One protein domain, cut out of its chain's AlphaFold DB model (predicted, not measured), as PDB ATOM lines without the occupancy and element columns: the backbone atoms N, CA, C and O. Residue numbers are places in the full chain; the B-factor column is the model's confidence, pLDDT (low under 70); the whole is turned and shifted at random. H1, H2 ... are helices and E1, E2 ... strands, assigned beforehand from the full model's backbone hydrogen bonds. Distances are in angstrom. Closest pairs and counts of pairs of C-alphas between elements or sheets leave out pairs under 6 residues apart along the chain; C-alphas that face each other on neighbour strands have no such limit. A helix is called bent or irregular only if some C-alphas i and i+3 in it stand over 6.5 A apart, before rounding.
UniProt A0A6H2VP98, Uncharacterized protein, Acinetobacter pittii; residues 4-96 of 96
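Overview. This is residues 4 to 96 of the 96 residues of an uncharacterized protein of Acinetobacter pittii (UniProt A0A6H2VP98). A strongly twisted sheet of four strands forms a wall with one face covered: H1 lies along that face in the middle of the domain, and H2 stands up from the same face. The long helix H3 crosses H1 on the side away from the sheet, and residues 86 to 96, of which 86 to 94 belong to H3, stick out as an arm. The printed part has 93 residues, with three named helices and four named strands in the order H1, E1, E2, E3, E4, H2, H3; the sheet runs E1, E2, E3, E4, all antiparallel, and the class is mixed, helices and strands. The whole is compact, with a radius of gyration of the C-alphas of 13.8 A and spans of 40 by 36 by 30 A.

Arrangement. H1, residues 6 to 18, is on the sheet formed by E1, residues 22 to 26, E2, residues 29 to 34, E3, residues 37 to 46, and E4, residues 49 to 52. Its height over the sheet is 9.1 A, and it runs along the strands, at 20 degrees to E2 on the local plane. The strands make a meander, each the antiparallel neighbour of the one before, in three hairpins. N 24 and O 31 of E1 and E2 are 2.9 A apart, N 32 and O 39 of E2 and E3 2.8 A, and N 42 and O 51 of E3 and E4 2.9 A, within hydrogen-bond range. E3 bends by 63 degrees at residue 43. H2, residues 54 to 68, stands up from the sheet at 80 degrees, over E4; its closest C-alphas to E3 are those of Cys 56 and Ala 39, 4.4 A. H1 and H2 lie on the same face, giving two layers, helices on one face of a sheet. With residues 10 to 15 alone, H1 touches residues 75 to 82 of H3, residues 74 to 94; the closest C-alphas are those of Pro 11 and Leu 78, 5.3 A. Every O i to N i+4 pair is within hydrogen-bond range in H2 and H3, and 7 of 9 are in H1.

Along the chain. H1 begins at C-alpha 6, (237.864, 76.747, 169.310), and is 19.3 A long; it is irregular, but only just, with C-alphas 7 and 10 7.0 A apart. E3 is 24.8 A long and H2 21.2 A. H3, 30.8 A long, ends at C-alpha 94, (211.305, 72.512, 180.858).

Size, cuts and confidence. The C-alphas of Asn 69 and Ala 96, the two farthest apart, are 41.9 A from each other. The printed part has no cut, and its six links between named elements are tight. Residues 92 to 96 have pLDDT under 70.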
ATOM      1  N   ILE A   4     239.633  82.068 164.458       96.19
ATOM      2  CA  ILE A   4     239.417  82.030 165.903       96.19
ATOM      3  C   ILE A   4     239.658  80.599 166.407       96.19
ATOM      4  O   ILE A   4     239.090  79.665 165.837       96.19
ATOM      5  N   PRO A   5     240.495  80.400 167.442       95.00
ATOM      6  CA  PRO A   5     240.647  79.095 168.081       95.00
ATOM      7  C   PRO A   5     239.334  78.634 168.717       95.00
ATOM      8  O   PRO A   5     238.599  79.460 169.264       95.00
ATOM      9  N   ASP A   6     239.074  77.328 168.714       91.69
ATOM     10  CA  ASP A   6     237.864  76.747 169.310       91.69
ATOM     11  C   ASP A   6     237.642  77.197 170.761       91.69
ATOM     12  O   ASP A   6     236.599  77.756 171.109       91.69
ATOM     13  N   THR A   7     238.701  77.124 171.568       91.88
ATOM     14  CA  THR A   7     238.702  77.511 172.987       91.88
ATOM     15  C   THR A   7     238.300  78.968 173.249       91.88
ATOM     16  O   THR A   7     237.939  79.306 174.383       91.88
ATOM     17  N   MET A   8     238.356  79.823 172.221       94.69
ATOM     18  CA  MET A   8     237.997  81.243 172.265       94.69
ATOM     19  C   MET A   8     236.665  81.552 171.578       94.69
ATOM     20  O   MET A   8     236.099  82.612 171.842       94.69
ATOM     21  N   SER A   9     236.135  80.646 170.752       94.00
ATOM     22  CA  SER A   9     234.895  80.842 169.992       94.00
ATOM     23  C   SER A   9     233.702  81.142 170.902       94.00
ATOM     24  O   SER A   9     232.995  82.141 170.715       94.00
ATOM     25  N   PHE A  10     233.522  80.336 171.952       95.00
ATOM     26  CA  PHE A  10     232.438  80.528 172.913       95.00
ATOM     27  C   PHE A  10     232.604  81.796 173.775       95.00
ATOM     28  O   PHE A  10     231.699  82.634 173.738       95.00
ATOM     29  N   PRO A  11     233.737  82.030 174.475       96.19
ATOM     30  CA  PRO A  11     233.948  83.274 175.226       96.19
ATOM     31  C   PRO A  11     233.758  84.537 174.380       96.19
ATOM     32  O   PRO A  11     233.119  85.494 174.818       96.19
ATOM     33  N   PHE A  12     234.276  84.530 173.149       97.06
ATOM     34  CA  PHE A  12     234.120  85.642 172.221       97.06
ATOM     35  C   PHE A  12     232.652  85.871 171.845       97.06
ATOM     36  O   PHE A  12     232.193  87.011 171.833       97.06
ATOM     37  N   THR A  13     231.898  84.802 171.582       96.38
ATOM     38  CA  THR A  13     230.463  84.878 171.271       96.38
ATOM     39  C   THR A  13     229.662  85.454 172.442       96.38
ATOM     40  O   THR A  13     228.802  86.310 172.226       96.38
ATOM     41  N   VAL A  14     229.978  85.060 173.682       96.50
ATOM     42  CA  VAL A  14     229.370  85.637 174.893       96.50
ATOM     43  C   VAL A  14     229.686  87.127 174.991       96.50
ATOM     44  O   VAL A  14     228.770  87.937 175.114       96.50
ATOM     45  N   TRP A  15     230.959  87.507 174.854       96.81
ATOM     46  CA  TRP A  15     231.380  88.909 174.900       96.81
ATOM     47  C   TRP A  15     230.691  89.753 173.820       96.81
ATOM     48  O   TRP A  15     230.224  90.859 174.087       96.81
ATOM     49  N   MET A  16     230.567  89.226 172.603       97.25
ATOM     50  CA  MET A  16     229.832  89.865 171.513       97.25
ATOM     51  C   MET A  16     228.351  90.065 171.870       97.25
ATOM     52  O   MET A  16     227.817  91.154 171.655       97.25
ATOM     53  N   SER A  17     227.706  89.056 172.465       95.44
ATOM     54  CA  SER A  17     226.313  89.144 172.918       95.44
ATOM     55  C   SER A  17     226.111  90.180 174.020       95.44
ATOM     56  O   SER A  17     225.181  90.979 173.924       95.44
ATOM     57  N   GLU A  18     227.017  90.246 174.996       94.38
ATOM     58  CA  GLU A  18     227.032  91.292 176.030       94.38
ATOM     59  C   GLU A  18     227.194  92.704 175.424       94.38
ATOM     60  O   GLU A  18     226.718  93.682 175.990       94.38
ATOM     61  N   ASN A  19     227.791  92.817 174.230       94.31
ATOM     62  CA  ASN A  19     227.938  94.067 173.473       94.31
ATOM     63  C   ASN A  19     226.820  94.315 172.432       94.31
ATOM     64  O   ASN A  19     226.932  95.218 171.588       94.31
ATOM     65  N   GLY A  20     225.733  93.537 172.483       95.12
ATOM     66  CA  GLY A  20     224.540  93.706 171.646       95.12
ATOM     67  C   GLY A  20     224.604  93.029 170.274       95.12
ATOM     68  O   GLY A  20     223.811  93.374 169.400       95.12
ATOM     69  N   PHE A  21     225.543  92.103 170.052       96.88
ATOM     70  CA  PHE A  21     225.542  91.243 168.865       96.88
ATOM     71  C   PHE A  21     224.810  89.936 169.148       96.88
ATOM     72  O   PHE A  21     225.301  89.087 169.887       96.88
ATOM     73  N   TYR A  22     223.662  89.728 168.520       93.50
ATOM     74  CA  TYR A  22     222.853  88.541 168.780       93.50
ATOM     75  C   TYR A  22     223.299  87.376 167.885       93.50
ATOM     76  O   TYR A  22     223.317  87.537 166.657       93.50
ATOM     77  N   PRO A  23     223.703  86.228 168.467       93.56
ATOM     78  CA  PRO A  23     224.123  85.061 167.704       93.56
ATOM     79  C   PRO A  23     222.922  84.330 167.099       93.56
ATOM     80  O   PRO A  23     221.840  84.272 167.673       93.56
ATOM     81  N   SER A  24     223.136  83.737 165.932       94.75
ATOM     82  CA  SER A  24     222.191  82.858 165.243       94.75
ATOM     83  C   SER A  24     222.962  81.859 164.381       94.75
ATOM     84  O   SER A  24     224.075  82.155 163.947       94.75
ATOM     85  N   HIS A  25     222.385  80.693 164.099       93.62
ATOM     86  CA  HIS A  25     222.987  79.724 163.182       93.62
ATOM     87  C   HIS A  25     222.368  79.869 161.793       93.62
ATOM     88  O   HIS A  25     221.147  79.845 161.639       93.62
ATOM     89  N   LYS A  26     223.201  80.033 160.760       93.62
ATOM     90  CA  LYS A  26     222.723  80.137 159.376       93.62
ATOM     91  C   LYS A  26     223.755  79.622 158.379       93.62
ATOM     92  O   LYS A  26     224.850  80.169 158.296       93.62
ATOM     93  N   LYS A  27     223.361  78.638 157.560       92.88
ATOM     94  CA  LYS A  27     224.139  78.118 156.415       92.88
ATOM     95  C   LYS A  27     225.598  77.753 156.765       92.88
ATOM     96  O   LYS A  27     226.504  78.146 156.042       92.88
ATOM     97  N   GLY A  28     225.826  77.054 157.881       95.19
ATOM     98  CA  GLY A  28     227.180  76.665 158.314       95.19
ATOM     99  C   GLY A  28     227.997  77.792 158.960       95.19
ATOM    100  O   GLY A  28     229.222  77.732 158.996       95.19
ATOM    101  N   PHE A  29     227.333  78.840 159.454       96.88
ATOM    102  CA  PHE A  29     227.972  79.927 160.190       96.88
ATOM    103  C   PHE A  29     227.235  80.221 161.494       96.88
ATOM    104  O   PHE A  29     226.001  80.213 161.533       96.88
ATOM    105  N   ILE A  30     228.001  80.592 162.516       96.44
ATOM    106  CA  ILE A  30     227.516  81.424 163.615       96.44
ATOM    107  C   ILE A  30     227.507  82.862 163.093       96.44
ATOM    108  O   ILE A  30     228.546  83.411 162.718       96.44
ATOM    109  N   VAL A  31     226.326  83.469 163.026       97.38
ATOM    110  CA  VAL A  31     226.108  84.838 162.556       97.38
ATOM    111  C   VAL A  31     225.746  85.722 163.744       97.38
ATOM    112  O   VAL A  31     224.706  85.538 164.369       97.38
ATOM    113  N   LEU A  32     226.597  86.707 164.013       97.44
ATOM    114  CA  LEU A  32     226.471  87.702 165.073       97.44
ATOM    115  C   LEU A  32     226.053  89.038 164.449       97.44
ATOM    116  O   LEU A  32     226.813  89.614 163.666       97.44
ATOM    117  N   LYS A  33     224.852  89.535 164.770       97.06
ATOM    118  CA  LYS A  33     224.312  90.772 164.175       97.06
ATOM    119  C   LYS A  33     224.073  91.880 165.192       97.06
ATOM    120  O   LYS A  33     223.509  91.617 166.251       97.06
ATOM    121  N   LYS A  34     224.413  93.113 164.809       96.25
ATOM    122  CA  LYS A  34     224.058  94.356 165.511       96.25
ATOM    123  C   LYS A  34     223.769  95.448 164.481       96.25
ATOM    124  O   LYS A  34     224.686  95.946 163.832       96.25
ATOM    125  N   GLY A  35     222.495  95.799 164.293       93.06
ATOM    126  CA  GLY A  35     222.084  96.700 163.210       93.06
ATOM    127  C   GLY A  35     222.559  96.187 161.844       93.06
ATOM    128  O   GLY A  35     222.287  95.042 161.483       93.06
ATOM    129  N   ASN A  36     223.321  97.013 161.122       94.31
ATOM    130  CA  ASN A  36     223.900  96.664 159.818       94.31
ATOM    131  C   ASN A  36     225.228  95.886 159.914       94.31
ATOM    132  O   ASN A  36     225.718  95.384 158.901       94.31
ATOM    133  N   GLU A  37     225.828  95.760 161.103       96.31
ATOM    134  CA  GLU A  37     227.049  94.974 161.282       96.31
ATOM    135  C   GLU A  37     226.723  93.475 161.339       96.31
ATOM    136  O   GLU A  37     225.927  93.019 162.166       96.31
ATOM    137  N   VAL A  38     227.386  92.690 160.483       97.12
ATOM    138  CA  VAL A  38     227.235  91.230 160.423       97.12
ATOM    139  C   VAL A  38     228.603  90.561 160.546       97.12
ATOM    140  O   VAL A  38     229.379  90.506 159.589       97.12
ATOM    141  N   ALA A  39     228.887  90.017 161.725       97.69
ATOM    142  CA  ALA A  39     230.043  89.168 161.987       97.69
ATOM    143  C   ALA A  39     229.680  87.694 161.749       97.69
ATOM    144  O   ALA A  39     228.563  87.263 162.042       97.69
ATOM    145  N   LYS A  40     230.606  86.920 161.180       98.00
ATOM    146  CA  LYS A  40     230.409  85.496 160.889       98.00
ATOM    147  C   LYS A  40     231.622  84.680 161.307       98.00
ATOM    148  O   LYS A  40     232.746  85.067 160.982       98.00
ATOM    149  N   ILE A  41     231.356  83.536 161.927       97.81
ATOM    150  CA  ILE A  41     232.323  82.483 162.241       97.81
ATOM    151  C   ILE A  41     231.851  81.215 161.527       97.81
ATOM    152  O   ILE A  41     230.683  80.847 161.647       97.81
ATOM    153  N   SER A  42     232.719  80.582 160.741       96.81
ATOM    154  CA  SER A  42     232.437  79.281 160.121       96.81
ATOM    155  C   SER A  42     232.197  78.224 161.196       96.81
ATOM    156  O   SER A  42     232.892  78.224 162.205       96.81
ATOM    157  N   THR A  43     231.266  77.297 160.983       94.88
ATOM    158  CA  THR A  43     231.147  76.095 161.827       94.88
ATOM    159  C   THR A  43     232.076  74.969 161.374       94.88
ATOM    160  O   THR A  43     232.160  73.945 162.038       94.88
ATOM    161  N   GLN A  44     232.762  75.133 160.239       94.50
ATOM    162  CA  GLN A  44     233.775  74.198 159.765       94.50
ATOM    163  C   GLN A  44     235.145  74.586 160.326       94.50
ATOM    164  O   GLN A  44     235.655  75.676 160.034       94.50
ATOM    165  N   GLU A  45     235.724  73.691 161.122       92.81
ATOM    166  CA  GLU A  45     237.060  73.849 161.685       92.81
ATOM    167  C   GLU A  45     238.143  73.621 160.621       92.81
ATOM    168  O   GLU A  45     238.001  72.814 159.702       92.81
ATOM    169  N   THR A  46     239.246  74.355 160.744       92.81
ATOM    170  CA  THR A  46     240.461  74.172 159.945       92.81
ATOM    171  C   THR A  46     241.639  73.900 160.875       92.81
ATOM    172  O   THR A  46     241.549  74.135 162.077       92.81
ATOM    173  N   LYS A  47     242.810  73.551 160.327       91.12
ATOM    174  CA  LYS A  47     244.063  73.436 161.104       91.12
ATOM    175  C   LYS A  47     244.456  74.693 161.902       91.12
ATOM    176  O   LYS A  47     245.369  74.639 162.716       91.12
ATOM    177  N   HIS A  48     243.824  75.835 161.630       89.69
ATOM    178  CA  HIS A  48     244.072  77.110 162.303       89.69
ATOM    179  C   HIS A  48     242.892  77.574 163.179       89.69
ATOM    180  O   HIS A  48     242.929  78.692 163.691       89.69
ATOM    181  N   GLY A  49     241.847  76.753 163.335       94.69
ATOM    182  CA  GLY A  49     240.579  77.107 163.980       94.69
ATOM    183  C   GLY A  49     239.488  77.482 162.972       94.69
ATOM    184  O   GLY A  49     239.532  77.086 161.804       94.69
ATOM    185  N   PHE A  50     238.505  78.270 163.402       97.06
ATOM    186  CA  PHE A  50     237.336  78.621 162.593       97.06
ATOM    187  C   PHE A  50     237.544  79.917 161.815       97.06
ATOM    188  O   PHE A  50     237.968  80.933 162.368       97.06
ATOM    189  N   ALA A  51     237.223  79.910 160.523       97.56
ATOM    190  CA  ALA A  51     237.362  81.092 159.677       97.56
ATOM    191  C   ALA A  51     236.372  82.204 160.067       97.56
ATOM    192  O   ALA A  51     235.198  81.942 160.335       97.56
ATOM    193  N   MET A  52     236.834  83.456 160.037       98.06
ATOM    194  CA  MET A  52     236.036  84.646 160.344       98.06
ATOM    195  C   MET A  52     235.944  85.603 159.155       98.06
ATOM    196  O   MET A  52     236.938  85.832 158.460       98.06
ATOM    197  N   ASN A  53     234.791  86.253 158.966       97.56
ATOM    198  CA  ASN A  53     234.700  87.385 158.032       97.56
ATOM    199  C   ASN A  53     235.380  88.646 158.598       97.56
ATOM    200  O   ASN A  53     235.613  88.748 159.800       97.56
ATOM    201  N   GLU A  54     235.667  89.639 157.753       97.56
ATOM    202  CA  GLU A  54     236.441  90.832 158.145       97.56
ATOM    203  C   GLU A  54     235.859  91.594 159.343       97.56
ATOM    204  O   GLU A  54     236.600  92.021 160.229       97.56
ATOM    205  N   VAL A  55     234.531  91.732 159.402       96.88
ATOM    206  CA  VAL A  55     233.841  92.364 160.538       96.88
ATOM    207  C   VAL A  55     234.148  91.599 161.824       96.88
ATOM    208  O   VAL A  55     234.564  92.194 162.818       96.88
ATOM    209  N   CYS A  56     234.013  90.272 161.795       97.56
ATOM    210  CA  CYS A  56     234.306  89.415 162.937       97.56
ATOM    211  C   CYS A  56     235.789  89.463 163.326       97.56
ATOM    212  O   CYS A  56     236.095  89.554 164.510       97.56
ATOM    213  N   GLN A  57     236.713  89.518 162.360       97.88
ATOM    214  CA  GLN A  57     238.151  89.655 162.632       97.88
ATOM    215  C   GLN A  57     238.479  90.952 163.392       97.88
ATOM    216  O   GLN A  57     239.267  90.929 164.339       97.88
ATOM    217  N   LYS A  58     237.858  92.083 163.020       97.06
ATOM    218  CA  LYS A  58     238.038  93.374 163.717       97.06
ATOM    219  C   LYS A  58     237.508  93.326 165.153       97.06
ATOM    220  O   LYS A  58     238.158  93.826 166.077       97.06
ATOM    221  N   LYS A  59     236.345  92.699 165.360       97.44
ATOM    222  CA  LYS A  59     235.768  92.520 166.702       97.44
ATOM    223  C   LYS A  59     236.601  91.554 167.542       97.44
ATOM    224  O   LYS A  59     236.861  91.854 168.701       97.44
ATOM    225  N   PHE A  60     237.104  90.471 166.953       97.56
ATOM    226  CA  PHE A  60     237.970  89.526 167.653       97.56
ATOM    227  C   PHE A  60     239.293  90.166 168.075       97.56
ATOM    228  O   PHE A  60     239.711  90.011 169.215       97.56
ATOM    229  N   ALA A  61     239.904  90.996 167.225       96.56
ATOM    230  CA  ALA A  61     241.076  91.775 167.626       96.56
ATOM    231  C   ALA A  61     240.781  92.705 168.819       96.56
ATOM    232  O   ALA A  61     241.615  92.859 169.709       96.56
ATOM    233  N   SER A  62     239.586  93.304 168.864       95.75
ATOM    234  CA  SER A  62     239.152  94.141 169.993       95.75
ATOM    235  C   SER A  62     238.948  93.316 171.266       95.75
ATOM    236  O   SER A  62     239.388  93.730 172.336       95.75
ATOM    237  N   PHE A  63     238.362  92.126 171.142       96.25
ATOM    238  CA  PHE A  63     238.243  91.157 172.229       96.25
ATOM    239  C   PHE A  63     239.613  90.737 172.778       96.25
ATOM    240  O   PHE A  63     239.820  90.788 173.985       96.25
ATOM    241  N   CYS A  64     240.583  90.409 171.916       94.38
ATOM    242  CA  CYS A  64     241.939  90.064 172.347       94.38
ATOM    243  C   CYS A  64     242.608  91.211 173.116       94.38
ATOM    244  O   CYS A  64     243.231  90.970 174.144       94.38
ATOM    245  N   ARG A  65     242.449  92.465 172.669       93.81
ATOM    246  CA  ARG A  65     242.948  93.635 173.420       93.81
ATOM    247  C   ARG A  65     242.264  93.777 174.777       93.81
ATOM    248  O   ARG A  65     242.939  94.021 175.768       93.81
ATOM    249  N   ALA A  66     240.944  93.603 174.830       92.56
ATOM    250  CA  ALA A  66     240.204  93.638 176.088       92.56
ATOM    251  C   ALA A  66     240.662  92.533 177.050       92.56
ATOM    252  O   ALA A  66     240.772  92.788 178.242       92.56
ATOM    253  N   TRP A  67     240.968  91.340 176.535       90.06
ATOM    254  CA  TRP A  67     241.497  90.238 177.331       90.06
ATOM    255  C   TRP A  67     242.901  90.534 177.869       90.06
ATOM    256  O   TRP A  67     243.124  90.368 179.062       90.06
ATOM    257  N   MET A  68     243.812  91.043 177.034       88.44
ATOM    258  CA  MET A  68     245.175  91.399 177.464       88.44
ATOM    259  C   MET A  68     245.206  92.522 178.512       88.44
ATOM    260  O   MET A  68     246.121  92.565 179.325       88.44
ATOM    261  N   ASN A  69     244.213  93.417 178.500       90.56
ATOM    262  CA  ASN A  69     244.135  94.560 179.416       90.56
ATOM    263  C   ASN A  69     243.318  94.285 180.692       90.56
ATOM    264  O   ASN A  69     243.185  95.178 181.527       90.56
ATOM    265  N   ARG A  70     242.708  93.104 180.829       85.25
ATOM    266  CA  ARG A  70     241.890  92.726 181.992       85.25
ATOM    267  C   ARG A  70     242.601  91.687 182.848       85.25
ATOM    268  O   ARG A  70     243.687  91.219 182.522       85.25
ATOM    269  N   ASP A  71     241.979  91.340 183.971       83.25
ATOM    270  CA  ASP A  71     242.482  90.277 184.827       83.25
ATOM    271  C   ASP A  71     242.510  88.915 184.102       83.25
ATOM    272  O   ASP A  71     241.769  88.659 183.145       83.25
ATOM    273  N   LYS A  72     243.368  88.018 184.601       83.31
ATOM    274  CA  LYS A  72     243.600  86.676 184.041       83.31
ATOM    275  C   LYS A  72     242.347  85.792 183.969       83.31
ATOM    276  O   LYS A  72     242.348  84.820 183.221       83.31
ATOM    277  N   HIS A  73     241.293  86.117 184.714       90.62
ATOM    278  CA  HIS A  73     240.047  85.359 184.785       90.62
ATOM    279  C   HIS A  73     238.977  85.860 183.814       90.62
ATOM    280  O   HIS A  73     237.917  85.246 183.728       90.62
ATOM    281  N   PHE A  74     239.220  86.930 183.052       91.69
ATOM    282  CA  PHE A  74     238.223  87.517 182.154       91.69
ATOM    283  C   PHE A  74     237.545  86.497 181.219       91.69
ATOM    284  O   PHE A  74     236.318  86.472 181.099       91.69
ATOM    285  N   VAL A  75     238.334  85.631 180.573       93.56
ATOM    286  CA  VAL A  75     237.818  84.592 179.663       93.56
ATOM    287  C   VAL A  75     237.015  83.535 180.420       93.56
ATOM    288  O   VAL A  75     235.952  83.129 179.955       93.56
ATOM    289  N   ASP A  76     237.472  83.123 181.601       94.25
ATOM    290  CA  ASP A  76     236.765  82.128 182.412       94.25
ATOM    291  C   ASP A  76     235.450  82.682 182.960       94.25
ATOM    292  O   ASP A  76     234.428  81.999 182.939       94.25
ATOM    293  N   GLN A  77     235.424  83.955 183.350       94.44
ATOM    294  CA  GLN A  77     234.194  84.637 183.738       94.44
ATOM    295  C   GLN A  77     233.187  84.700 182.586       94.44
ATOM    296  O   GLN A  77     232.000  84.467 182.809       94.44
ATOM    297  N   LEU A  78     233.635  84.963 181.353       95.50
ATOM    298  CA  LEU A  78     232.766  84.905 180.173       95.50
ATOM    299  C   LEU A  78     232.190  83.502 179.960       95.50
ATOM    300  O   LEU A  78     230.998  83.370 179.692       95.50
ATOM    301  N   ARG A  79     233.004  82.451 180.124       95.12
ATOM    302  CA  ARG A  79     232.523  81.063 180.037       95.12
ATOM    303  C   ARG A  79     231.458  80.780 181.088       95.12
ATOM    304  O   ARG A  79     230.382  80.302 180.738       95.12
ATOM    305  N   MET A  80     231.730  81.119 182.347       94.62
ATOM    306  CA  MET A  80     230.789  80.915 183.451       94.62
ATOM    307  C   MET A  80     229.466  81.643 183.205       94.62
ATOM    308  O   MET A  80     228.405  81.037 183.336       94.62
ATOM    309  N   ARG A  81     229.512  82.915 182.785       94.56
ATOM    310  CA  ARG A  81     228.302  83.689 182.467       94.56
ATOM    311  C   ARG A  81     227.528  83.095 181.292       94.56
ATOM    312  O   ARG A  81     226.305  82.996 181.362       94.56
ATOM    313  N   GLY A  82     228.228  82.664 180.244       92.81
ATOM    314  CA  GLY A  82     227.620  81.982 179.103       92.81
ATOM    315  C   GLY A  82     226.877  80.710 179.517       92.81
ATOM    316  O   GLY A  82     225.703  80.551 179.190       92.81
ATOM    317  N   MET A  83     227.533  79.845 180.296       93.06
ATOM    318  CA  MET A  83     226.944  78.599 180.796       93.06
ATOM    319  C   MET A  83     225.763  78.850 181.738       93.06
ATOM    320  O   MET A  83     224.720  78.215 181.597       93.06
ATOM    321  N   ALA A  84     225.879  79.814 182.657       92.25
ATOM    322  CA  ALA A  84     224.787  80.185 183.554       92.25
ATOM    323  C   ALA A  84     223.535  80.624 182.775       92.25
ATOM    324  O   ALA A  84     222.429  80.188 183.089       92.25
ATOM    325  N   LYS A  85     223.710  81.420 181.711       88.50
ATOM    326  CA  LYS A  85     222.608  81.852 180.841       88.50
ATOM    327  C   LYS A  85     221.978  80.687 180.074       88.50
ATOM    328  O   LYS A  85     220.758  80.625 179.966       88.50
ATOM    329  N   MET A  86     222.783  79.755 179.561       86.81
ATOM    330  CA  MET A  86     222.266  78.551 178.892       86.81
ATOM    331  C   MET A  86     221.458  77.672 179.849       86.81
ATOM    332  O   MET A  86     220.375  77.217 179.489       86.81
ATOM    333  N   ASN A  87     221.937  77.494 181.081       86.38
ATOM    334  CA  ASN A  87     221.222  76.731 182.100       86.38
ATOM    335  C   ASN A  87     219.878  77.383 182.442       86.38
ATOM    336  O   ASN A  87     218.865  76.694 182.485       86.38
ATOM    337  N   GLN A  88     219.844  78.708 182.622       84.12
ATOM    338  CA  GLN A  88     218.595  79.443 182.865       84.12
ATOM    339  C   GLN A  88     217.573  79.242 181.739       84.12
ATOM    340  O   GLN A  88     216.409  78.964 182.015       84.12
ATOM    341  N   LEU A  89     218.009  79.338 180.478       80.56
ATOM    342  CA  LEU A  89     217.143  79.119 179.316       80.56
ATOM    343  C   LEU A  89     216.626  77.676 179.245       80.56
ATOM    344  O   LEU A  89     215.459  77.465 178.929       80.56
ATOM    345  N   SER A  90     217.469  76.696 179.579       75.00
ATOM    346  CA  SER A  90     217.079  75.282 179.639       75.00
ATOM    347  C   SER A  90     215.979  75.043 180.679       75.00
ATOM    348  O   SER A  90     214.948  74.452 180.369       75.00
ATOM    349  N   TYR A  91     216.128  75.586 181.894       72.38
ATOM    350  CA  TYR A  91     215.097  75.467 182.932       72.38
ATOM    351  C   TYR A  91     213.769  76.116 182.531       72.38
ATOM    352  O   TYR A  91     212.710  75.560 182.809       72.38
ATOM    353  N   GLN A  92     213.808  77.261 181.846       67.50
ATOM    354  CA  GLN A  92     212.598  77.926 181.352       67.50
ATOM    355  C   GLN A  92     211.860  77.106 180.285       67.50
ATOM    356  O   GLN A  92     210.640  77.175 180.220       67.50
ATOM    357  N   GLN A  93     212.576  76.326 179.471       61.78
ATOM    358  CA  GLN A  93     211.979  75.456 178.452       61.78
ATOM    359  C   GLN A  93     211.351  74.187 179.035       61.78
ATOM    360  O   GLN A  93     210.416  73.661 178.447       61.78
ATOM    361  N   VAL A  94     211.861  73.690 180.165       66.56
ATOM    362  CA  VAL A  94     211.305  72.512 180.858       66.56
ATOM    363  C   VAL A  94     210.091  72.877 181.721       66.56
ATOM    364  O   VAL A  94     209.246  72.029 181.986       66.56
ATOM    365  N   ALA A  95     210.001  74.129 182.176       57.91
ATOM    366  CA  ALA A  95     208.903  74.625 183.005       57.91
ATOM    367  C   ALA A  95     207.704  75.192 182.209       57.91
ATOM    368  O   ALA A  95     206.752  75.660 182.834       57.91
ATOM    369  N   ALA A  96     207.771  75.195 180.872       53.44
ATOM    370  CA  ALA A  96     206.729  75.667 179.954       53.44
ATOM    371  C   ALA A  96     205.998  74.489 179.297       53.44
ATOM    372  O   ALA A  96     204.783  74.636 179.044       53.44
TER     373      ALA A  96